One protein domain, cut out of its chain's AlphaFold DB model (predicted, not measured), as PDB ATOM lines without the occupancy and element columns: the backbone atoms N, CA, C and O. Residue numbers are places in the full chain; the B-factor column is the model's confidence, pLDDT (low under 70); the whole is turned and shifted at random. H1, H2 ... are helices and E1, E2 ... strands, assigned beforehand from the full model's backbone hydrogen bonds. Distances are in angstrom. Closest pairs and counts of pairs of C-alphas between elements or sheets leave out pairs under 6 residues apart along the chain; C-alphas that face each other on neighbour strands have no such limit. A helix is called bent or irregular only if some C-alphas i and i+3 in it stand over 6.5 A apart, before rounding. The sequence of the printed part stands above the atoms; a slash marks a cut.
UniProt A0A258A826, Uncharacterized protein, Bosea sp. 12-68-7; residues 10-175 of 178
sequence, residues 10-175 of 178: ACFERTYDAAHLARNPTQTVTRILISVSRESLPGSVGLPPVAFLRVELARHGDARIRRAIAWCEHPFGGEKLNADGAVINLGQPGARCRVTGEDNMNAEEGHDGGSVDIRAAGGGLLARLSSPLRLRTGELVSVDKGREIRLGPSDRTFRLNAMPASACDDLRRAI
ATOM      1  N   ALA A  10     153.543  26.199 131.790       88.12
ATOM      2  CA  ALA A  10     154.674  25.868 132.641       88.12
ATOM      3  C   ALA A  10     154.177  25.544 134.050       88.12
ATOM      4  O   ALA A  10     153.197  26.120 134.520       88.12
ATOM      5  N   CYS A  11     154.865  24.625 134.714       92.69
ATOM      6  CA  CYS A  11     154.535  24.192 136.060       92.69
ATOM      7  C   CYS A  11     155.768  24.313 136.952       92.69
ATOM      8  O   CYS A  11     156.881  23.999 136.520       92.69
ATOM      9  N   PHE A  12     155.572  24.778 138.181       95.25
ATOM     10  CA  PHE A  12     156.638  24.960 139.154       95.25
ATOM     11  C   PHE A  12     156.185  24.519 140.535       95.25
ATOM     12  O   PHE A  12     155.060  24.808 140.933       95.25
ATOM     13  N   GLU A  13     157.071  23.878 141.286       97.00
ATOM     14  CA  GLU A  13     156.747  23.366 142.614       97.00
ATOM     15  C   GLU A  13     157.854  23.651 143.626       97.00
ATOM     16  O   GLU A  13     159.049  23.693 143.308       97.00
ATOM     17  N   ARG A  14     157.443  23.801 144.882       97.31
ATOM     18  CA  ARG A  14     158.303  23.593 146.038       97.31
ATOM     19  C   ARG A  14     157.542  22.810 147.099       97.31
ATOM     20  O   ARG A  14     156.451  23.207 147.496       97.31
ATOM     21  N   THR A  15     158.180  21.761 147.602       97.25
ATOM     22  CA  THR A  15     157.730  20.982 148.760       97.25
ATOM     23  C   THR A  15     158.800  21.072 149.842       97.25
ATOM     24  O   THR A  15     159.996  21.101 149.538       97.25
ATOM     25  N   TYR A  16     158.375  21.168 151.096       95.88
ATOM     26  CA  TYR A  16     159.249  21.265 152.258       95.88
ATOM     27  C   TYR A  16     159.085  20.023 153.125       95.88
ATOM     28  O   TYR A  16     157.978  19.691 153.543       95.88
ATOM     29  N   ASP A  17     160.196  19.336 153.378       94.06
ATOM     30  CA  ASP A  17     160.220  18.167 154.247       94.06
ATOM     31  C   ASP A  17     160.178  18.550 155.736       94.06
ATOM     32  O   ASP A  17     160.332  19.713 156.128       94.06
ATOM     33  N   ALA A  18     159.987  17.542 156.588       93.31
ATOM     34  CA  ALA A  18     159.932  17.728 158.034       93.31
ATOM     35  C   ALA A  18     161.214  18.362 158.600       93.31
ATOM     36  O   ALA A  18     161.144  19.165 159.528       93.31
ATOM     37  N   ALA A  19     162.385  18.053 158.031       95.44
ATOM     38  CA  ALA A  19     163.657  18.591 158.502       95.44
ATOM     39  C   ALA A  19     163.788  20.095 158.208       95.44
ATOM     40  O   ALA A  19     164.283  20.853 159.044       95.44
ATOM     41  N   HIS A  20     163.335  20.552 157.038       94.19
ATOM     42  CA  HIS A  20     163.261  21.971 156.697       94.19
ATOM     43  C   HIS A  20     162.269  22.698 157.600       94.19
ATOM     44  O   HIS A  20     162.611  23.753 158.131       94.19
ATOM     45  N   LEU A  21     161.076  22.135 157.797       94.06
ATOM     46  CA  LEU A  21     160.038  22.742 158.633       94.06
ATOM     47  C   LEU A  21     160.469  22.829 160.103       94.06
ATOM     48  O   LEU A  21     160.259  23.859 160.734       94.06
ATOM     49  N   ALA A  22     161.178  21.824 160.625       94.00
ATOM     50  CA  ALA A  22     161.748  21.867 161.974       94.00
ATOM     51  C   ALA A  22     162.776  23.002 162.152       94.00
ATOM     52  O   ALA A  22     162.848  23.612 163.216       94.00
ATOM     53  N   ARG A  23     163.550  23.325 161.104       96.62
ATOM     54  CA  ARG A  23     164.492  24.461 161.106       96.62
ATOM     55  C   ARG A  23     163.818  25.816 160.881       96.62
ATOM     56  O   ARG A  23     164.430  26.842 161.160       96.62
ATOM     57  N   ASN A  24     162.586  25.831 160.374       94.75
ATOM     58  CA  ASN A  24     161.833  27.040 160.048       94.75
ATOM     59  C   ASN A  24     160.450  26.988 160.721       94.75
ATOM     60  O   ASN A  24     159.437  26.938 160.025       94.75
ATOM     61  N   PRO A  25     160.377  27.016 162.065       93.44
ATOM     62  CA  PRO A  25     159.144  26.735 162.809       93.44
ATOM     63  C   PRO A  25     158.016  27.753 162.575       93.44
ATOM     64  O   PRO A  25     156.866  27.488 162.905       93.44
ATOM     65  N   THR A  26     158.325  28.921 162.007       94.06
ATOM     66  CA  THR A  26     157.335  29.940 161.624       94.06
ATOM     67  C   THR A  26     156.759  29.739 160.222       94.06
ATOM     68  O   THR A  26     155.844  30.464 159.838       94.06
ATOM     69  N   GLN A  27     157.296  28.795 159.444       94.88
ATOM     70  CA  GLN A  27     156.807  28.459 158.115       94.88
ATOM     71  C   GLN A  27     155.626  27.495 158.231       94.88
ATOM     72  O   GLN A  27     155.746  26.402 158.783       94.88
ATOM     73  N   THR A  28     154.481  27.890 157.684       94.00
ATOM     74  CA  THR A  28     153.265  27.072 157.686       94.00
ATOM     75  C   THR A  28     153.020  26.392 156.349       94.00
ATOM     76  O   THR A  28     152.394  25.336 156.323       94.00
ATOM     77  N   VAL A  29     153.502  26.952 155.236       95.69
ATOM     78  CA  VAL A  29     153.357  26.371 153.897       95.69
ATOM     79  C   VAL A  29     154.290  25.175 153.757       95.69
ATOM     80  O   VAL A  29     155.508  25.292 153.882       95.69
ATOM     81  N   THR A  30     153.706  24.021 153.449       96.50
ATOM     82  CA  THR A  30     154.422  22.751 153.264       96.50
ATOM     83  C   THR A  30     154.613  22.417 151.789       96.50
ATOM     84  O   THR A  30     155.604  21.786 151.424       96.50
ATOM     85  N   ARG A  31     153.706  22.891 150.928       96.88
ATOM     86  CA  ARG A  31     153.787  22.741 149.474       96.88
ATOM     87  C   ARG A  31     153.173  23.945 148.773       96.88
ATOM     88  O   ARG A  31     152.119  24.432 149.177       96.88
ATOM     89  N   ILE A  32     153.822  24.375 147.699       97.06
ATOM     90  CA  ILE A  32     153.307  25.363 146.757       97.06
ATOM     91  C   ILE A  32     153.486  24.840 145.329       97.06
ATOM     92  O   ILE A  32     154.582  24.426 144.946       97.06
ATOM     93  N   LEU A  33     152.410  24.885 144.547       96.69
ATOM     94  CA  LEU A  33     152.402  24.565 143.121       96.69
ATOM     95  C   LEU A  33     151.919  25.798 142.355       96.69
ATOM     96  O   LEU A  33     150.894  26.384 142.699       96.69
ATOM     97  N   ILE A  34     152.655  26.199 141.323       94.81
ATOM     98  CA  ILE A  34     152.289  27.312 140.448       94.81
ATOM     99  C   ILE A  34     152.210  26.813 139.011       94.81
ATOM    100  O   ILE A  34     153.206  26.368 138.438       94.81
ATOM    101  N   SER A  35     151.028  26.954 138.419       92.88
ATOM    102  CA  SER A  35     150.839  26.843 136.977       92.88
ATOM    103  C   SER A  35     150.869  28.234 136.375       92.88
ATOM    104  O   SER A  35     150.155  29.120 136.838       92.88
ATOM    105  N   VAL A  36     151.629  28.404 135.302       88.56
ATOM    106  CA  VAL A  36     151.520  29.580 134.441       88.56
ATOM    107  C   VAL A  36     151.079  29.116 133.064       88.56
ATOM    108  O   VAL A  36     151.565  28.094 132.572       88.56
ATOM    109  N   SER A  37     150.160  29.843 132.448       85.06
ATOM    110  CA  SER A  37     149.619  29.511 131.134       85.06
ATOM    111  C   SER A  37     149.329  30.766 130.327       85.06
ATOM    112  O   SER A  37     149.011  31.805 130.895       85.06
ATOM    113  N   ARG A  38     149.459  30.668 129.003       81.81
ATOM    114  CA  ARG A  38     148.762  31.552 128.066       81.81
ATOM    115  C   ARG A  38     147.504  30.823 127.602       81.81
ATOM    116  O   ARG A  38     147.576  29.617 127.370       81.81
ATOM    117  N   GLU A  39     146.378  31.524 127.575       78.94
ATOM    118  CA  GLU A  39     145.063  30.998 127.199       78.94
ATOM    119  C   GLU A  39     144.310  32.055 126.380       78.94
ATOM    120  O   GLU A  39     144.321  33.243 126.711       78.94
ATOM    121  N   SER A  40     143.651  31.632 125.303       76.56
ATOM    122  CA  SER A  40     142.666  32.462 124.606       76.56
ATOM    123  C   SER A  40     141.343  32.418 125.361       76.56
ATOM    124  O   SER A  40     140.864  31.340 125.709       76.56
ATOM    125  N   LEU A  41     140.741  33.583 125.591       72.56
ATOM    126  CA  LEU A  41     139.427  33.660 126.219       72.56
ATOM    127  C   LEU A  41     138.344  33.107 125.268       72.56
ATOM    128  O   LEU A  41     138.408  33.364 124.058       72.56
ATOM    129  N   PRO A  42     137.338  32.370 125.773       69.19
ATOM    130  CA  PRO A  42     136.227  31.890 124.955       69.19
ATOM    131  C   PRO A  42     135.559  33.032 124.174       69.19
ATOM    132  O   PRO A  42     135.346  34.121 124.700       69.19
ATOM    133  N   GLY A  43     135.266  32.809 122.890       70.44
ATOM    134  CA  GLY A  43     134.625  33.812 122.024       70.44
ATOM    135  C   GLY A  43     135.513  34.994 121.603       70.44
ATOM    136  O   GLY A  43     135.073  35.834 120.822       70.44
ATOM    137  N   SER A  44     136.767  35.055 122.058       66.81
ATOM    138  CA  SER A  44     137.699  36.126 121.699       66.81
ATOM    139  C   SER A  44     138.378  35.849 120.359       66.81
ATOM    140  O   SER A  44     139.403  35.173 120.286       66.81
ATOM    141  N   VAL A  45     137.806  36.376 119.276       73.00
ATOM    142  CA  VAL A  45     138.391  36.287 117.929       73.00
ATOM    143  C   VAL A  45     139.364  37.448 117.712       73.00
ATOM    144  O   VAL A  45     138.995  38.607 117.865       73.00
ATOM    145  N   GLY A  46     140.613  37.141 117.351       70.56
ATOM    146  CA  GLY A  46     141.632  38.147 117.016       70.56
ATOM    147  C   GLY A  46     142.270  38.868 118.210       70.56
ATOM    148  O   GLY A  46     143.148  39.703 118.004       70.56
ATOM    149  N   LEU A  47     141.878  38.542 119.445       69.38
ATOM    150  CA  LEU A  47     142.523  39.072 120.647       69.38
ATOM    151  C   LEU A  47     143.749  38.232 121.036       69.38
ATOM    152  O   LEU A  47     143.735  37.005 120.882       69.38
ATOM    153  N   PRO A  48     144.817  38.863 121.561       70.06
ATOM    154  CA  PRO A  48     145.983  38.136 122.036       70.06
ATOM    155  C   PRO A  48     145.624  37.250 123.241       70.06
ATOM    156  O   PRO A  48     144.788  37.638 124.062       70.06
ATOM    157  N   PRO A  49     146.268  36.077 123.387       72.88
ATOM    158  CA  PRO A  49     146.059  35.223 124.542       72.88
ATOM    159  C   PRO A  49     146.513  35.928 125.820       72.88
ATOM    160  O   PRO A  49     147.518  36.645 125.860       72.88
ATOM    161  N   VAL A  50     145.773  35.664 126.881       75.75
ATOM    162  CA  VAL A  50     145.979  36.202 128.216       75.75
ATOM    163  C   VAL A  50     146.880  35.266 129.012       75.75
ATOM    164  O   VAL A  50     146.801  34.050 128.859       75.75
ATOM    165  N   ALA A  51     147.728  35.812 129.886       80.94
ATOM    166  CA  ALA A  51     148.482  34.989 130.821       80.94
ATOM    167  C   ALA A  51     147.773  34.839 132.167       80.94
ATOM    168  O   ALA A  51     147.511  35.824 132.863       80.94
ATOM    169  N   PHE A  52     147.583  33.587 132.565       84.38
ATOM    170  CA  PHE A  52     147.071  33.208 133.868       84.38
ATOM    171  C   PHE A  52     148.150  32.592 134.732       84.38
ATOM    172  O   PHE A  52     149.017  31.843 134.275       84.38
ATOM    173  N   LEU A  53     148.035  32.867 136.023       89.25
ATOM    174  CA  LEU A  53     148.765  32.182 137.064       89.25
ATOM    175  C   LEU A  53     147.762  31.521 137.998       89.25
ATOM    176  O   LEU A  53     146.870  32.170 138.533       89.25
ATOM    177  N   ARG A  54     147.915  30.217 138.207       92.25
ATOM    178  CA  ARG A  54     147.154  29.466 139.206       92.25
ATOM    179  C   ARG A  54     148.103  29.028 140.308       92.25
ATOM    180  O   ARG A  54     149.182  28.515 140.015       92.25
ATOM    181  N   VAL A  55     147.703  29.237 141.555       93.56
ATOM    182  CA  VAL A  55     148.457  28.835 142.749       93.56
ATOM    183  C   VAL A  55     147.684  27.757 143.478       93.56
ATOM    184  O   VAL A  55     146.472  27.872 143.633       93.56
ATOM    185  N   GLU A  56     148.398  26.759 143.978       94.06
ATOM    186  CA  GLU A  56     147.945  25.833 145.004       94.06
ATOM    187  C   GLU A  56     148.880  25.917 146.216       94.06
ATOM    188  O   GLU A  56     150.102  25.937 146.061       94.06
ATOM    189  N   LEU A  57     148.310  25.958 147.417       93.81
ATOM    190  CA  LEU A  57     149.017  25.977 148.691       93.81
ATOM    191  C   LEU A  57     148.479  24.883 149.608       93.81
ATOM    192  O   LEU A  57     147.274  24.805 149.864       93.81
ATOM    193  N   ALA A  58     149.394  24.091 150.156       93.94
ATOM    194  CA  ALA A  58     149.144  23.234 151.305       93.94
ATOM    195  C   ALA A  58     149.882  23.793 152.522       93.94
ATOM    196  O   ALA A  58     151.006  24.301 152.410       93.94
ATOM    197  N   ARG A  59     149.247  23.704 153.691       92.69
ATOM    198  CA  ARG A  59     149.778  24.237 154.944       92.69
ATOM    199  C   ARG A  59     149.680  23.218 156.066       92.69
ATOM    200  O   ARG A  59     148.692  22.503 156.183       92.69
ATOM    201  N   HIS A  60     150.676  23.204 156.940       88.62
ATOM    202  CA  HIS A  60     150.611  22.455 158.184       88.62
ATOM    203  C   HIS A  60     149.492  23.028 159.067       88.62
ATOM    204  O   HIS A  60     149.405  24.243 159.261       88.62
ATOM    205  N   GLY A  61     148.620  22.158 159.581       85.06
ATOM    206  CA  GLY A  61     147.449  22.554 160.366       85.06
ATOM    207  C   GLY A  61     146.240  23.044 159.554       85.06
ATOM    208  O   GLY A  61     145.217  23.350 160.160       85.06
ATOM    209  N   ASP A  62     146.309  23.095 158.214       86.69
ATOM    210  CA  ASP A  62     145.131  23.264 157.347       86.69
ATOM    211  C   ASP A  62     144.898  21.969 156.565       86.69
ATOM    212  O   ASP A  62     145.710  21.572 155.732       86.69
ATOM    213  N   ALA A  63     143.780  21.296 156.835       83.19
ATOM    214  CA  ALA A  63     143.420  20.060 156.147       83.19
ATOM    215  C   ALA A  63     142.987  20.292 154.687       83.19
ATOM    216  O   ALA A  63     142.836  19.331 153.934       83.19
ATOM    217  N   ARG A  64     142.744  21.546 154.281       85.94
ATOM    218  CA  ARG A  64     142.263  21.884 152.940       85.94
ATOM    219  C   ARG A  64     143.365  22.503 152.097       85.94
ATOM    220  O   ARG A  64     144.072  23.415 152.521       85.94
ATOM    221  N   ILE A  65     143.435  22.054 150.851       88.50
ATOM    222  CA  ILE A  65     144.239  22.697 149.821       88.50
ATOM    223  C   ILE A  65     143.594  24.036 149.450       88.50
ATOM    224  O   ILE A  65     142.379  24.133 149.279       88.50
ATOM    225  N   ARG A  66     144.422  25.074 149.330       89.56
ATOM    226  CA  ARG A  66     144.003  26.439 149.010       89.56
ATOM    227  C   ARG A  66     144.468  26.809 147.613       89.56
ATOM    228  O   ARG A  66     145.632  26.601 147.289       89.56
ATOM    229  N   ARG A  67     143.588  27.378 146.794       90.75
ATOM    230  CA  ARG A  67     143.875  27.729 145.400       90.75
ATOM    231  C   ARG A  67     143.549  29.182 145.093       90.75
ATOM    232  O   ARG A  67     142.677  29.771 145.722       90.75
ATOM    233  N   ALA A  68     144.228  29.744 144.104       88.88
ATOM    234  CA  ALA A  68     143.892  31.031 143.499       88.88
ATOM    235  C   ALA A  68     144.156  30.993 141.998       88.88
ATOM    236  O   ALA A  68     145.028  30.261 141.533       88.88
ATOM    237  N   ILE A  69     143.418  31.822 141.265       88.25
ATOM    238  CA  ILE A  69     143.739  32.210 139.896       88.25
ATOM    239  C   ILE A  69     144.050  33.707 139.893       88.25
ATOM    240  O   ILE A  69     143.505  34.476 140.693       88.25
ATOM    241  N   ALA A  70     144.988  34.100 139.048       85.44
ATOM    242  CA  ALA A  70     145.480  35.451 138.932       85.44
ATOM    243  C   ALA A  70     145.709  35.803 137.467       85.44
ATOM    244  O   ALA A  70     146.216  34.988 136.692       85.44
ATOM    245  N   TRP A  71     145.389  37.045 137.129       82.88
ATOM    246  CA  TRP A  71     145.647  37.621 135.820       82.88
ATOM    247  C   TRP A  71     147.002  38.315 135.829       82.88
ATOM    248  O   TRP A  71     147.264  39.140 136.707       82.88
ATOM    249  N   CYS A  72     147.883  37.964 134.899       79.50
ATOM    250  CA  CYS A  72     149.229  38.514 134.862       79.50
ATOM    251  C   CYS A  72     149.310  39.734 133.950       79.50
ATOM    252  O   CYS A  72     149.160  39.630 132.735       79.50
ATOM    253  N   GLU A  73     149.645  40.875 134.542       70.88
ATOM    254  CA  GLU A  73     150.049  42.056 133.795       70.88
ATOM    255  C   GLU A  73     151.463  41.854 133.259       70.88
ATOM    256  O   GLU A  73     152.359  41.403 133.980       70.88
ATOM    257  N   HIS A  74     151.660  42.210 131.987       62.41
ATOM    258  CA  HIS A  74     152.962  42.171 131.318       62.41
ATOM    259  C   HIS A  74     153.725  40.850 131.549       62.41
ATOM    260  O   HIS A  74     154.845  40.857 132.069       62.41
ATOM    261  N   PRO A  75     153.123  39.697 131.205       49.25
ATOM    262  CA  PRO A  75     153.649  38.391 131.554       49.25
ATOM    263  C   PRO A  75     154.956  38.127 130.804       49.25
ATOM    264  O   PRO A  75     154.950  37.713 129.645       49.25
ATOM    265  N   PHE A  76     156.065  38.306 131.525       49.03
ATOM    266  CA  PHE A  76     157.439  38.027 131.107       49.03
ATOM    267  C   PHE A  76     157.979  39.007 130.059       49.03
ATOM    268  O   PHE A  76     157.952  38.734 128.866       49.03
ATOM    269  N   GLY A  77     158.555  40.116 130.538       42.50
ATOM    270  CA  GLY A  77     159.420  40.986 129.729       42.50
ATOM    271  C   GLY A  77     158.881  42.383 129.445       42.50
ATOM    272  O   GLY A  77     159.392  43.048 128.551       42.50
ATOM    273  N   GLY A  78     157.854  42.850 130.164       41.47
ATOM    274  CA  GLY A  78     157.350  44.207 129.952       41.47
ATOM    275  C   GLY A  78     156.811  44.443 128.538       41.47
ATOM    276  O   GLY A  78     156.712  45.585 128.116       41.47
ATOM    277  N   GLU A  79     156.503  43.391 127.781       44.81
ATOM    278  CA  GLU A  79     156.102  43.512 126.384       44.81
ATOM    279  C   GLU A  79     154.725  44.199 126.310       44.81
ATOM    280  O   GLU A  79     153.697  43.597 126.621       44.81
ATOM    281  N   LYS A  80     154.687  45.487 125.948       41.03
ATOM    282  CA  LYS A  80     153.483  46.107 125.378       41.03
ATOM    283  C   LYS A  80     153.495  45.797 123.891       41.03
ATOM    284  O   LYS A  80     154.464  46.123 123.223       41.03
ATOM    285  N   LEU A  81     152.448  45.185 123.358       40.75
ATOM    286  CA  LEU A  81     152.299  45.116 121.908       40.75
ATOM    287  C   LEU A  81     151.933  46.523 121.413       40.75
ATOM    288  O   LEU A  81     151.063  47.169 122.001       40.75
ATOM    289  N   ASN A  82     152.619  47.036 120.391       34.50
ATOM    290  CA  ASN A  82     152.132  48.208 119.666       34.50
ATOM    291  C   ASN A  82     150.883  47.824 118.842       34.50
ATOM    292  O   ASN A  82     150.513  46.650 118.774       34.50
ATOM    293  N   ALA A  83     150.229  48.807 118.216       34.25
ATOM    294  CA  ALA A  83     149.019  48.589 117.413       34.25
ATOM    295  C   ALA A  83     149.201  47.566 116.266       34.25
ATOM    296  O   ALA A  83     148.218  46.992 115.807       34.25
ATOM    297  N   ASP A  84     150.448  47.284 115.874       38.38
ATOM    298  CA  ASP A  84     150.817  46.358 114.800       38.38
ATOM    299  C   ASP A  84     151.246  44.969 115.321       38.38
ATOM    300  O   ASP A  84     151.723  44.127 114.561       38.38
ATOM    301  N   GLY A  85     151.120  44.716 116.631       36.50
ATOM    302  CA  GLY A  85     151.492  43.442 117.254       36.50
ATOM    303  C   GLY A  85     152.996  43.258 117.503       36.50
ATOM    304  O   GLY A  85     153.426  42.157 117.848       36.50
ATOM    305  N   ALA A  86     153.808  44.308 117.361       30.61
ATOM    306  CA  ALA A  86     155.234  44.288 117.674       30.61
ATOM    307  C   ALA A  86     155.491  44.548 119.168       30.61
ATOM    308  O   ALA A  86     154.874  45.405 119.797       30.61
ATOM    309  N   VAL A  87     156.440  43.808 119.736       38.66
ATOM    310  CA  VAL A  87     156.818  43.867 121.152       38.66
ATOM    311  C   VAL A  87     157.574  45.162 121.500       38.66
ATOM    312  O   VAL A  87     158.655  45.416 120.975       38.66
ATOM    313  N   ILE A  88     157.064  45.933 122.465       34.16
ATOM    314  CA  ILE A  88     157.736  47.051 123.148       34.16
ATOM    315  C   ILE A  88     158.232  46.549 124.505       34.16
ATOM    316  O   ILE A  88     157.432  46.259 125.386       34.16
ATOM    317  N   ASN A  89     159.546  46.455 124.692       38.12
ATOM    318  CA  ASN A  89     160.180  45.862 125.872       38.12
ATOM    319  C   ASN A  89     160.245  46.862 127.053       38.12
ATOM    320  O   ASN A  89     161.080  47.766 127.056       38.12
ATOM    321  N   LEU A  90     159.375  46.724 128.062       39.78
ATOM    322  CA  LEU A  90     159.362  47.554 129.281       39.78
ATOM    323  C   LEU A  90     160.150  46.899 130.433       39.78
ATOM    324  O   LEU A  90     159.575  46.555 131.459       39.78
ATOM    325  N   GLY A  91     161.463  46.708 130.280       36.62
ATOM    326  CA  GLY A  91     162.469  46.738 131.364       36.62
ATOM    327  C   GLY A  91     162.321  45.886 132.648       36.62
ATOM    328  O   GLY A  91     163.162  46.026 133.533       36.62
ATOM    329  N   GLN A  92     161.319  45.017 132.813       48.44
ATOM    330  CA  GLN A  92     161.099  44.224 134.035       48.44
ATOM    331  C   GLN A  92     161.162  42.712 133.721       48.44
ATOM    332  O   GLN A  92     160.298  42.194 133.011       48.44
ATOM    333  N   PRO A  93     162.147  41.956 134.255       57.97
ATOM    334  CA  PRO A  93     162.353  40.529 133.957       57.97
ATOM    335  C   PRO A  93     161.388  39.582 134.712       57.97
ATOM    336  O   PRO A  93     161.755  38.465 135.092       57.97
ATOM    337  N   GLY A  94     160.153  40.021 134.963       68.88
ATOM    338  CA  GLY A  94     159.142  39.303 135.741       68.88
ATOM    339  C   GLY A  94     157.715  39.653 135.322       68.88
ATOM    340  O   GLY A  94     157.512  40.341 134.326       68.88
ATOM    341  N   ALA A  95     156.735  39.150 136.068       76.44
ATOM    342  CA  ALA A  95     155.318  39.448 135.894       76.44
ATOM    343  C   ALA A  95     154.674  39.691 137.259       76.44
ATOM    344  O   ALA A  95     155.016  39.016 138.235       76.44
ATOM    345  N   ARG A  96     153.724  40.622 137.317       83.31
ATOM    346  CA  ARG A  96     152.836  40.791 138.470       83.31
ATOM    347  C   ARG A  96     151.486  40.201 138.113       83.31
ATOM    348  O   ARG A  96     150.863  40.636 137.150       83.31
ATOM    349  N   CYS A  97     151.029  39.235 138.897       85.12
ATOM    350  CA  CYS A  97     149.740  38.597 138.684       85.12
ATOM    351  C   CYS A  97     148.769  38.983 139.795       85.12
ATOM    352  O   CYS A  97     149.037  38.725 140.968       85.12
ATOM    353  N   ARG A  98     147.655  39.627 139.441       86.56
ATOM    354  CA  ARG A  98     146.622  40.066 140.383       86.56
ATOM    355  C   ARG A  98     145.624  38.941 140.622       86.56
ATOM    356  O   ARG A  98     144.995  38.461 139.680       86.56
ATOM    357  N   VAL A  99     145.502  38.509 141.873       87.12
ATOM    358  CA  VAL A  99     144.606  37.422 142.275       87.12
ATOM    359  C   VAL A  99     143.159  37.892 142.211       87.12
ATOM    360  O   VAL A  99     142.822  38.978 142.672       87.12
ATOM    361  N   THR A 100     142.312  37.039 141.645       80.81
ATOM    362  CA  THR A 100     140.862  37.254 141.568       80.81
ATOM    363  C   THR A 100     140.216  37.330 142.953       80.81
ATOM    364  O   THR A 100     140.522  36.500 143.817       80.81
ATOM    365  N   GLY A 101     139.326  38.303 143.123       71.75
ATOM    366  CA  GLY A 101     138.674  38.700 144.366       71.75
ATOM    367  C   GLY A 101     137.444  37.904 144.812       71.75
ATOM    368  O   GLY A 101     137.413  36.675 144.681       71.75
ATOM    369  N   GLU A 102     136.463  38.613 145.395       60.97
ATOM    370  CA  GLU A 102     135.174  38.066 145.874       60.97
ATOM    371  C   GLU A 102     134.165  37.780 144.763       60.97
ATOM    372  O   GLU A 102     133.565  36.706 144.781       60.97
ATOM    373  N   ASP A 103     134.012  38.700 143.810       52.47
ATOM    374  CA  ASP A 103     132.924  38.683 142.832       52.47
ATOM    375  C   ASP A 103     133.490  38.861 141.416       52.47
ATOM    376  O   ASP A 103     133.686  39.974 140.941       52.47
ATOM    377  N   ASN A 104     133.733  37.739 140.734       50.41
ATOM    378  CA  ASN A 104     134.040  37.656 139.302       50.41
ATOM    379  C   ASN A 104     135.281  38.453 138.833       50.41
ATOM    380  O   ASN A 104     135.887  39.251 139.539       50.41
ATOM    381  N   MET A 105     135.753  38.166 137.621       51.28
ATOM    382  CA  MET A 105     137.045  38.659 137.113       51.28
ATOM    383  C   MET A 105     136.893  39.883 136.214       51.28
ATOM    384  O   MET A 105     137.669  40.074 135.277       51.28
ATOM    385  N   ASN A 106     135.877  40.707 136.461       49.78
ATOM    386  CA  ASN A 106     135.697  41.920 135.679       49.78
ATOM    387  C   ASN A 106     136.922  42.813 135.914       49.78
ATOM    388  O   ASN A 106     137.257  43.125 137.057       49.78
ATOM    389  N   ALA A 107     137.603  43.187 134.827       46.81
ATOM    390  CA  ALA A 107     138.934  43.796 134.842       46.81
ATOM    391  C   ALA A 107     139.044  45.088 135.682       46.81
ATOM    392  O   ALA A 107     140.153  45.470 136.064       46.81
ATOM    393  N   GLU A 108     137.913  45.734 135.988       47.69
ATOM    394  CA  GLU A 108     137.835  46.973 136.768       47.69
ATOM    395  C   GLU A 108     137.686  46.768 138.289       47.69
ATOM    396  O   GLU A 108     138.210  47.581 139.045       47.69
ATOM    397  N   GLU A 109     137.073  45.676 138.766       47.03
ATOM    398  CA  GLU A 109     136.763  45.476 140.203       47.03
ATOM    399  C   GLU A 109     137.229  44.116 140.770       47.03
ATOM    400  O   GLU A 109     137.423  43.967 141.975       47.03
ATOM    401  N   GLY A 110     137.513  43.126 139.917       52.97
ATOM    402  CA  GLY A 110     137.698  41.717 140.295       52.97
ATOM    403  C   GLY A 110     139.061  41.320 140.879       52.97
ATOM    404  O   GLY A 110     139.376  40.131 140.939       52.97
ATOM    405  N   HIS A 111     139.906  42.273 141.279       61.16
ATOM    406  CA  HIS A 111     141.322  42.036 141.601       61.16
ATOM    407  C   HIS A 111     141.745  42.513 143.004       61.16
ATOM    408  O   HIS A 111     142.885  42.941 143.202       61.16
ATOM    409  N   ASP A 112     140.852  42.425 143.991       72.88
ATOM    410  CA  ASP A 112     141.143  42.737 145.401       72.88
ATOM    411  C   ASP A 112     141.854  41.585 146.151       72.88
ATOM    412  O   ASP A 112     142.226  41.720 147.315       72.88
ATOM    413  N   GLY A 113     142.080  40.441 145.491       82.88
ATOM    414  CA  GLY A 113     142.558  39.209 146.122       82.88
ATOM    415  C   GLY A 113     144.043  39.177 146.486       82.88
ATOM    416  O   GLY A 113     144.533  38.152 146.963       82.88
ATOM    417  N   GLY A 114     144.770  40.270 146.259       87.75
ATOM    418  CA  GLY A 114     146.218  40.356 146.426       87.75
ATOM    419  C   GLY A 114     146.989  40.077 145.133       87.75
ATOM    420  O   GLY A 114     146.446  40.133 144.029       87.75
ATOM    421  N   SER A 115     148.287  39.802 145.248       87.88
ATOM    422  CA  SER A 115     149.171  39.616 144.099       87.88
ATOM    423  C   SER A 115     150.189  38.494 144.281       87.88
ATOM    424  O   SER A 115     150.609  38.148 145.388       87.88
ATOM    425  N   VAL A 116     150.618  37.948 143.148       89.94
ATOM    426  CA  VAL A 116     151.729  37.012 143.020       89.94
ATOM    427  C   VAL A 116     152.711  37.605 142.019       89.94
ATOM    428  O   VAL A 116     152.446  37.639 140.818       89.94
ATOM    429  N   ASP A 117     153.844  38.089 142.514       87.06
ATOM    430  CA  ASP A 117     154.935  38.567 141.671       87.06
ATOM    431  C   ASP A 117     155.851  37.384 141.342       87.06
ATOM    432  O   ASP A 117     156.285  36.653 142.238       87.06
ATOM    433  N   ILE A 118     156.174  37.187 140.067       85.00
ATOM    434  CA  ILE A 118     157.022  36.085 139.616       85.00
ATOM    435  C   ILE A 118     158.173  36.571 138.744       85.00
ATOM    436  O   ILE A 118     158.045  37.518 137.973       85.00
ATOM    437  N   ARG A 119     159.316  35.892 138.830       83.62
ATOM    438  CA  ARG A 119     160.447  36.102 137.918       83.62
ATOM    439  C   ARG A 119     161.230  34.820 137.693       83.62
ATOM    440  O   ARG A 119     161.260  33.939 138.553       83.62
ATOM    441  N   ALA A 120     161.900  34.731 136.550       80.38
ATOM    442  CA  ALA A 120     162.797  33.617 136.271       80.38
ATOM    443  C   ALA A 120     163.967  33.595 137.275       80.38
ATOM    444  O   ALA A 120     164.504  34.641 137.649       80.38
ATOM    445  N   ALA A 121     164.370  32.401 137.713       76.75
ATOM    446  CA  ALA A 121     165.459  32.235 138.671       76.75
ATOM    447  C   ALA A 121     166.226  30.925 138.434       76.75
ATOM    448  O   ALA A 121     165.859  29.885 138.974       76.75
ATOM    449  N   GLY A 122     167.318  30.989 137.658       70.50
ATOM    450  CA  GLY A 122     168.286  29.890 137.488       70.50
ATOM    451  C   GLY A 122     167.643  28.530 137.197       70.50
ATOM    452  O   GLY A 122     167.783  27.616 137.999       70.50
ATOM    453  N   GLY A 123     166.877  28.435 136.104       74.62
ATOM    454  CA  GLY A 123     166.155  27.217 135.704       74.62
ATOM    455  C   GLY A 123     164.788  27.010 136.373       74.62
ATOM    456  O   GLY A 123     164.005  26.196 135.897       74.62
ATOM    457  N   GLY A 124     164.468  27.773 137.419       82.75
ATOM    458  CA  GLY A 124     163.183  27.735 138.118       82.75
ATOM    459  C   GLY A 124     162.458  29.082 138.129       82.75
ATOM    460  O   GLY A 124     162.705  29.961 137.293       82.75
ATOM    461  N   LEU A 125     161.573  29.247 139.111       85.62
ATOM    462  CA  LEU A 125     160.783  30.458 139.321       85.62
ATOM    463  C   LEU A 125     161.000  30.984 140.741       85.62
ATOM    464  O   LEU A 125     160.973  30.221 141.701       85.62
ATOM    465  N   LEU A 126     161.202  32.291 140.889       86.94
ATOM    466  CA  LEU A 126     161.031  32.956 142.175       86.94
ATOM    467  C   LEU A 126     159.636  33.571 142.201       86.94
ATOM    468  O   LEU A 126     159.331  34.404 141.348       86.94
ATOM    469  N   ALA A 127     158.828  33.179 143.178       90.19
ATOM    470  CA  ALA A 127     157.501  33.727 143.415       90.19
ATOM    471  C   ALA A 127     157.466  34.484 144.745       90.19
ATOM    472  O   ALA A 127     158.023  34.020 145.745       90.19
ATOM    473  N   ARG A 128     156.792  35.634 144.763       92.25
ATOM    474  CA  ARG A 128     156.504  36.421 145.959       92.25
ATOM    475  C   ARG A 128     155.002  36.656 146.065       92.25
ATOM    476  O   ARG A 128     154.410  37.264 145.183       92.25
ATOM    477  N   LEU A 129     154.409  36.198 147.159       91.56
ATOM    478  CA  LEU A 129     152.987  36.346 147.445       91.56
ATOM    479  C   LEU A 129     152.761  37.603 148.304       91.56
ATOM    480  O   LEU A 129     153.525  37.911 149.238       91.56
ATOM    481  N   SER A 130     151.700  38.346 147.994       90.06
ATOM    482  CA  SER A 130     151.183  39.381 148.883       90.06
ATOM    483  C   SER A 130     150.660  38.761 150.179       90.06
ATOM    484  O   SER A 130     150.433  37.558 150.287       90.06
ATOM    485  N   SER A 131     150.502  39.597 151.196       86.62
ATOM    486  CA  SER A 131     149.759  39.240 152.397       86.62
ATOM    487  C   SER A 131     148.964  40.479 152.799       86.62
ATOM    488  O   SER A 131     149.605  41.503 153.053       86.62
ATOM    489  N   PRO A 132     147.626  40.414 152.857       88.50
ATOM    490  CA  PRO A 132     146.799  39.219 152.659       88.50
ATOM    491  C   PRO A 132     146.776  38.705 151.204       88.50
ATOM    492  O   PRO A 132     147.204  39.394 150.271       88.50
ATOM    493  N   LEU A 133     146.348  37.452 151.043       89.31
ATOM    494  CA  LEU A 133     146.086  36.797 149.759       89.31
ATOM    495  C   LEU A 133     144.755  36.048 149.859       89.31
ATOM    496  O   LEU A 133     144.563  35.280 150.803       89.31
ATOM    497  N   ARG A 134     143.843  36.236 148.908       88.62
ATOM    498  CA  ARG A 134     142.583  35.488 148.867       88.62
ATOM    499  C   ARG A 134     142.793  34.135 148.206       88.62
ATOM    500  O   ARG A 134     143.289  34.040 147.089       88.62
ATOM    501  N   LEU A 135     142.389  33.080 148.905       87.38
ATOM    502  CA  LEU A 135     142.422  31.716 148.397       87.38
ATOM    503  C   LEU A 135     141.097  31.015 148.660       87.38
ATOM    504  O   LEU A 135     140.461  31.194 149.699       87.38
ATOM    505  N   ARG A 136     140.723  30.147 147.732       86.81
ATOM    506  CA  ARG A 136     139.510  29.333 147.773       86.81
ATOM    507  C   ARG A 136     139.844  27.858 147.953       86.81
ATOM    508  O   ARG A 136     140.988  27.438 147.787       86.81
ATOM    509  N   THR A 137     138.852  27.093 148.369       81.50
ATOM    510  CA  THR A 137     138.912  25.630 148.513       81.50
ATOM    511  C   THR A 137     138.079  24.910 147.461       81.50
ATOM    512  O   THR A 137     138.356  23.750 147.171       81.50
ATOM    513  N   GLY A 138     137.079  25.589 146.900       69.12
ATOM    514  CA  GLY A 138     136.236  25.100 145.823       69.12
ATOM    515  C   GLY A 138     136.940  25.100 144.471       69.12
ATOM    516  O   GLY A 138     137.945  25.784 144.260       69.12
ATOM    517  N   GLU A 139     136.385  24.301 143.563       67.12
ATOM    518  CA  GLU A 139     136.972  24.023 142.250       67.12
ATOM    519  C   GLU A 139     136.627  25.071 141.177       67.12
ATOM    520  O   GLU A 139     137.297  25.172 140.149       67.12
ATOM    521  N   LEU A 140     135.591  25.880 141.418       62.38
ATOM    522  CA  LEU A 140     135.128  26.931 140.515       62.38
ATOM    523  C   LEU A 140     135.231  28.293 141.200       62.38
ATOM    524  O   LEU A 140     134.821  28.455 142.351       62.38
ATOM    525  N   VAL A 141     135.782  29.272 140.477       62.00
ATOM    526  CA  VAL A 141     135.957  30.652 140.966       62.00
ATOM    527  C   VAL A 141     134.608  31.316 141.248       62.00
ATOM    528  O   VAL A 141     134.514  32.095 142.188       62.00
ATOM    529  N   SER A 142     133.572  30.951 140.493       57.41
ATOM    530  CA  SER A 142     132.197  31.443 140.620       57.41
ATOM    531  C   SER A 142     131.420  30.886 141.820       57.41
ATOM    532  O   SER A 142     130.397  31.450 142.197       57.41
ATOM    533  N   VAL A 143     131.882  29.785 142.431       62.78
ATOM    534  CA  VAL A 143     131.113  29.049 143.455       62.78
ATOM    535  C   VAL A 143     131.661  29.249 144.872       62.78
ATOM    536  O   VAL A 143     130.882  29.317 145.821       62.78
ATOM    537  N   ASP A 144     132.984  29.348 145.054       68.88
ATOM    538  CA  ASP A 144     133.602  29.504 146.382       68.88
ATOM    539  C   ASP A 144     134.258  30.878 146.551       68.88
ATOM    540  O   ASP A 144     135.311  31.167 145.964       68.88
ATOM    541  N   LYS A 145     133.654  31.706 147.415       71.44
ATOM    542  CA  LYS A 145     134.194  33.017 147.786       71.44
ATOM    543  C   LYS A 145     135.574  32.841 148.419       71.44
ATOM    544  O   LYS A 145     135.733  32.204 149.464       71.44
ATOM    545  N   GLY A 146     136.588  33.422 147.779       76.25
ATOM    546  CA  GLY A 146     137.964  33.368 148.264       76.25
ATOM    547  C   GLY A 146     138.082  33.973 149.664       76.25
ATOM    548  O   GLY A 146     137.599  35.076 149.921       76.25
ATOM    549  N   ARG A 147     138.755  33.267 150.574       83.06
ATOM    550  CA  ARG A 147     139.030  33.740 151.934       83.06
ATOM    551  C   ARG A 147     140.415  34.349 152.005       83.06
ATOM    552  O   ARG A 147     141.377  33.751 151.521       83.06
ATOM    553  N   GLU A 148     140.531  35.500 152.656       87.56
ATOM    554  CA  GLU A 148     141.840  36.061 152.967       87.56
ATOM    555  C   GLU A 148     142.626  35.129 153.885       87.56
ATOM    556  O   GLU A 148     142.164  34.696 154.945       87.56
ATOM    557  N   ILE A 149     143.866  34.873 153.492       87.50
ATOM    558  CA  ILE A 149     144.875  34.291 154.351       87.50
ATOM    559  C   ILE A 149     145.994  35.304 154.573       87.50
ATOM    560  O   ILE A 149     146.397  36.041 153.670       87.50
ATOM    561  N   ARG A 150     146.520  35.334 155.798       90.25
ATOM    562  CA  ARG A 150     147.732  36.088 156.123       90.25
ATOM    563  C   ARG A 150     148.917  35.138 156.086       90.25
ATOM    564  O   ARG A 150     148.895  34.098 156.741       90.25
ATOM    565  N   LEU A 151     149.928  35.501 155.307       89.44
ATOM    566  CA  LEU A 151     151.156  34.731 155.148       89.44
ATOM    567  C   LEU A 151     152.258  35.391 155.975       89.44
ATOM    568  O   LEU A 151     152.540  36.583 155.815       89.44
ATOM    569  N   GLY A 152     152.883  34.614 156.861       89.00
ATOM    570  CA  GLY A 152     154.052  35.064 157.611       89.00
ATOM    571  C   GLY A 152     155.255  35.301 156.687       89.00
ATOM    572  O   GLY A 152     155.251  34.841 155.547       89.00
ATOM    573  N   PRO A 153     156.317  35.991 157.143       90.06
ATOM    574  CA  PRO A 153     157.498  36.271 156.318       90.06
ATOM    575  C   PRO A 153     158.103  35.026 155.644       90.06
ATOM    576  O   PRO A 153     158.490  35.093 154.478       90.06
ATOM    577  N   SER A 154     158.103  33.889 156.347       92.44
ATOM    578  CA  SER A 154     158.598  32.591 155.862       92.44
ATOM    579  C   SER A 154     157.723  31.949 154.776       92.44
ATOM    580  O   SER A 154     158.182  31.057 154.074       92.44
ATOM    581  N   ASP A 155     156.485  32.422 154.603       93.88
ATOM    582  CA  ASP A 155     155.483  31.870 153.682       93.88
ATOM    583  C   ASP A 155     155.150  32.828 152.525       93.88
ATOM    584  O   ASP A 155     154.096  32.728 151.898       93.88
ATOM    585  N   ARG A 156     156.021  33.806 152.249       91.44
ATOM    586  CA  ARG A 156     155.770  34.832 151.220       91.44
ATOM    587  C   ARG A 156     156.695  34.777 150.025       91.44
ATOM    588  O   ARG A 156     156.375  35.395 149.018       91.44
ATOM    589  N   THR A 157     157.838  34.107 150.120       92.69
ATOM    590  CA  THR A 157     158.820  34.056 149.033       92.69
ATOM    591  C   THR A 157     159.276  32.627 148.815       92.69
ATOM    592  O   THR A 157     159.805  31.994 149.723       92.69
ATOM    593  N   PHE A 158     159.112  32.137 147.591       94.00
ATOM    594  CA  PHE A 158     159.370  30.748 147.243       94.00
ATOM    595  C   PHE A 158     160.285  30.672 146.033       94.00
ATOM    596  O   PHE A 158     160.017  31.276 144.993       94.00
ATOM    597  N   ARG A 159     161.359  29.890 146.156       92.75
ATOM    598  CA  ARG A 159     162.148  29.445 145.008       92.75
ATOM    599  C   ARG A 159     161.635  28.074 144.585       92.75
ATOM    600  O   ARG A 159     161.770  27.103 145.327       92.75
ATOM    601  N   LEU A 160     161.033  28.035 143.408       92.75
ATOM    602  CA  LEU A 160     160.318  26.897 142.857       92.75
ATOM    603  C   LEU A 160     161.159  26.224 141.777       92.75
ATOM    604  O   LEU A 160     161.808  26.895 140.967       92.75
ATOM    605  N   ASN A 161     161.102  24.901 141.745       93.88
ATOM    606  CA  ASN A 161     161.730  24.088 140.716       93.88
ATOM    607  C   ASN A 161     160.786  23.966 139.520       93.88
ATOM    608  O   ASN A 161     159.573  23.895 139.703       93.88
ATOM    609  N   ALA A 162     161.329  23.945 138.303       89.56
ATOM    610  CA  ALA A 162     160.532  23.629 137.124       89.56
ATOM    611  C   ALA A 162     160.093  22.160 137.160       89.56
ATOM    612  O   ALA A 162     160.882  21.278 137.493       89.56
ATOM    613  N   MET A 163     158.841  21.919 136.785       90.00
ATOM    614  CA  MET A 163     158.220  20.601 136.701       90.00
ATOM    615  C   MET A 163     157.757  20.343 135.262       90.00
ATOM    616  O   MET A 163     157.555  21.301 134.502       90.00
ATOM    617  N   PRO A 164     157.527  19.077 134.866       90.50
ATOM    618  CA  PRO A 164     156.775  18.783 133.651       90.50
ATOM    619  C   PRO A 164     155.446  19.543 133.660       90.50
ATOM    620  O   PRO A 164     154.781  19.616 134.693       90.50
ATOM    621  N   ALA A 165     155.038  20.105 132.519       86.62
ATOM    622  CA  ALA A 165     153.825  20.922 132.455       86.62
ATOM    623  C   ALA A 165     152.589  20.171 132.989       86.62
ATOM    624  O   ALA A 165     151.777  20.778 133.689       86.62
ATOM    625  N   SER A 166     152.497  18.860 132.730       90.38
ATOM    626  CA  SER A 166     151.418  17.968 133.179       90.38
ATOM    627  C   SER A 166     151.267  17.864 134.700       90.38
ATOM    628  O   SER A 166     150.166  17.607 135.177       90.38
ATOM    629  N   ALA A 167     152.307  18.154 135.490       92.50
ATOM    630  CA  ALA A 167     152.212  18.146 136.956       92.50
ATOM    631  C   ALA A 167     151.197  19.174 137.502       92.50
ATOM    632  O   ALA A 167     150.728  19.052 138.628       92.50
ATOM    633  N   CYS A 168     150.832  20.174 136.693       93.00
ATOM    634  CA  CYS A 168     149.821  21.179 137.019       93.00
ATOM    635  C   CYS A 168     148.451  20.902 136.369       93.00
ATOM    636  O   CYS A 168     147.596  21.790 136.372       93.00
ATOM    637  N   ASP A 169     148.226  19.727 135.770       90.81
ATOM    638  CA  ASP A 169     146.960  19.411 135.098       90.81
ATOM    639  C   ASP A 169     145.776  19.447 136.067       90.81
ATOM    640  O   ASP A 169     144.774  20.091 135.758       90.81
ATOM    641  N   ASP A 170     145.906  18.838 137.248       88.94
ATOM    642  CA  ASP A 170     144.858  18.860 138.275       88.94
ATOM    643  C   ASP A 170     144.553  20.280 138.742       88.94
ATOM    644  O   ASP A 170     143.392  20.677 138.763       88.94
ATOM    645  N   LEU A 171     145.583  21.085 139.019       89.62
ATOM    646  CA  LEU A 171     145.404  22.488 139.392       89.62
ATOM    647  C   LEU A 171     144.666  23.266 138.297       89.62
ATOM    648  O   LEU A 171     143.716  23.983 138.585       89.62
ATOM    649  N   ARG A 172     145.055  23.103 137.029       86.50
ATOM    650  CA  ARG A 172     144.374  23.764 135.906       86.50
ATOM    651  C   ARG A 172     142.935  23.290 135.733       86.50
ATOM    652  O   ARG A 172     142.095  24.082 135.320       86.50
ATOM    653  N   ARG A 173     142.637  22.024 136.040       83.81
ATOM    654  CA  ARG A 173     141.267  21.504 135.996       83.81
ATOM    655  C   ARG A 173     140.407  22.007 137.147       83.81
ATOM    656  O   ARG A 173     139.228  22.252 136.918       83.81
ATOM    657  N   ALA A 174     141.006  22.130 138.326       75.50
ATOM    658  CA  ALA A 174     140.335  22.395 139.590       75.50
ATOM    659  C   ALA A 174     140.277  23.880 139.966       75.50
ATOM    660  O   ALA A 174     139.879  24.201 141.078       75.50
ATOM    661  N   ILE A 175     140.741  24.786 139.105       73.50
ATOM    662  CA  ILE A 175     140.393  26.202 139.189       73.50
ATOM    663  C   ILE A 175     140.376  26.791 137.781       73.50
ATOM    664  O   ILE A 175     141.417  26.959 137.140       73.50
TER     665      ILE A 175
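Overview. This is residues 10 to 175 of the 178 residues of an uncharacterized protein of Bosea sp. 12-68-7 (UniProt A0A258A826). A closed barrel of eight strands, E1, E2, E3, E4, E7, E8, E9 and E12, makes the core, and the helix H2 packs across its outside over E1, E2 and E3. The small hairpin E10 and E11 sits beside E4, while the short helix H1 and the small hairpin E5 and E6 lie far from the mean of the C-alphas; residues 42 to 47, in the loop between E2 and E3, stick out. The printed part has 166 residues with two named helices and twelve named strands, in the order E1 H1 E2 E3 E4 E5 E6 E7 E8 E9 E10 E11 E12 H2. Neighbours round the barrel are antiparallel, and the class is mostly strand. The whole is compact, with a radius of gyration of the C-alphas of 16.1 A and spans of 54 by 38 by 28 A.

Along the chain. E1, residues 10 to 15, begins at C-alpha 10 (154.674, 25.868, 132.641) and is 17.1 A long. H1 is residues 18 to 23. The three longest strands follow: E2, residues 29 to 39, 28.3 A; E3, residues 50 to 59, 29.5 A; and E4, residues 62 to 73, 30.5 A, which ends at C-alpha 73 (150.049, 42.056, 133.795). E5, residues 79 to 81, and E6, residues 87 to 89, have three residues each. E7, residues 94 to 99, is 16.0 A long, E8, residues 115 to 121, is 18.7 A, and E9, residues 124 to 129, is 16.3 A. E10, residues 133 to 135, and E11, residues 147 to 149, are again short. E12, residues 157 to 163, is 18.3 A long. H2, residues 165 to 173, is 13.1 A long and ends at C-alpha 173 (141.267, 21.504, 135.996).

Arrangement. Round the barrel run E1, E2, E3, E4, E7, E8, E9, E12 and back to E1. E1 and E2 stand at 177 degrees, with N 12 and O 34 2.9 A apart, within hydrogen-bond range. E2, E3 and E4 form a meander, each strand the antiparallel neighbour of the one before; N 35 and O 54 are 2.9 A apart, and N 55 and O 68 2.9 A. E4 and E7 stand at 120 degrees, with N 71 and O 98 at 2.9 A. E7, E8 and E9 form a second meander, with N 97 and O 116 at 2.9 A and N 119 and O 126 at 2.9 A. The pairing of E12 is staggered: residues 157 to 160 pair with E9, N 127 and O 158 being 2.9 A apart, and residues 161 to 163 with E1, N 161 and O 13 being 2.8 A apart. H2 is on the barrel, outside it, at a height of 8.0 A over the sheet. It lies only just over E1, E2 and E3, with 3 C-alphas on each, and runs across the strands, at 86 degrees to E1 on the local plane. The closest C-alphas of H2 and E1 are those of Ala 165 and Cys 11, 4.9 A. H2 is irregular, with C-alphas 167 and 170 7.5 A apart; 2 of its 5 O i to N i+4 pairs and 5 of its 6 O i to N i+3 pairs are within hydrogen-bond range, while in H1 every O i to N i+4 pair is. H1 is only just not on the barrel, with 4 pairs of C-alphas within 10 A. E10 and E11 form a hairpin, N 135 and O 147 being 2.9 A apart; the closest C-alphas of E10 and E4 are those of Leu 135 and Ala 68, 5.2 A. The hairpin E5 and E6 has N 80 and O 88 at 2.9 A; E5 is apart from E4, and E6 from E7.

Size, cuts and confidence. The two C-alphas farthest apart are those of Ala 22 and Asp 84, 54.3 A. The printed part has no cut. The links E7 to E8, 15 residues, and E10 to E11, 11 residues, are long. The mean pLDDT of the printed part is 78.2; residues 42, 44, 47, 74 to 94, 102 to 111 and 138 to 144 are under 70.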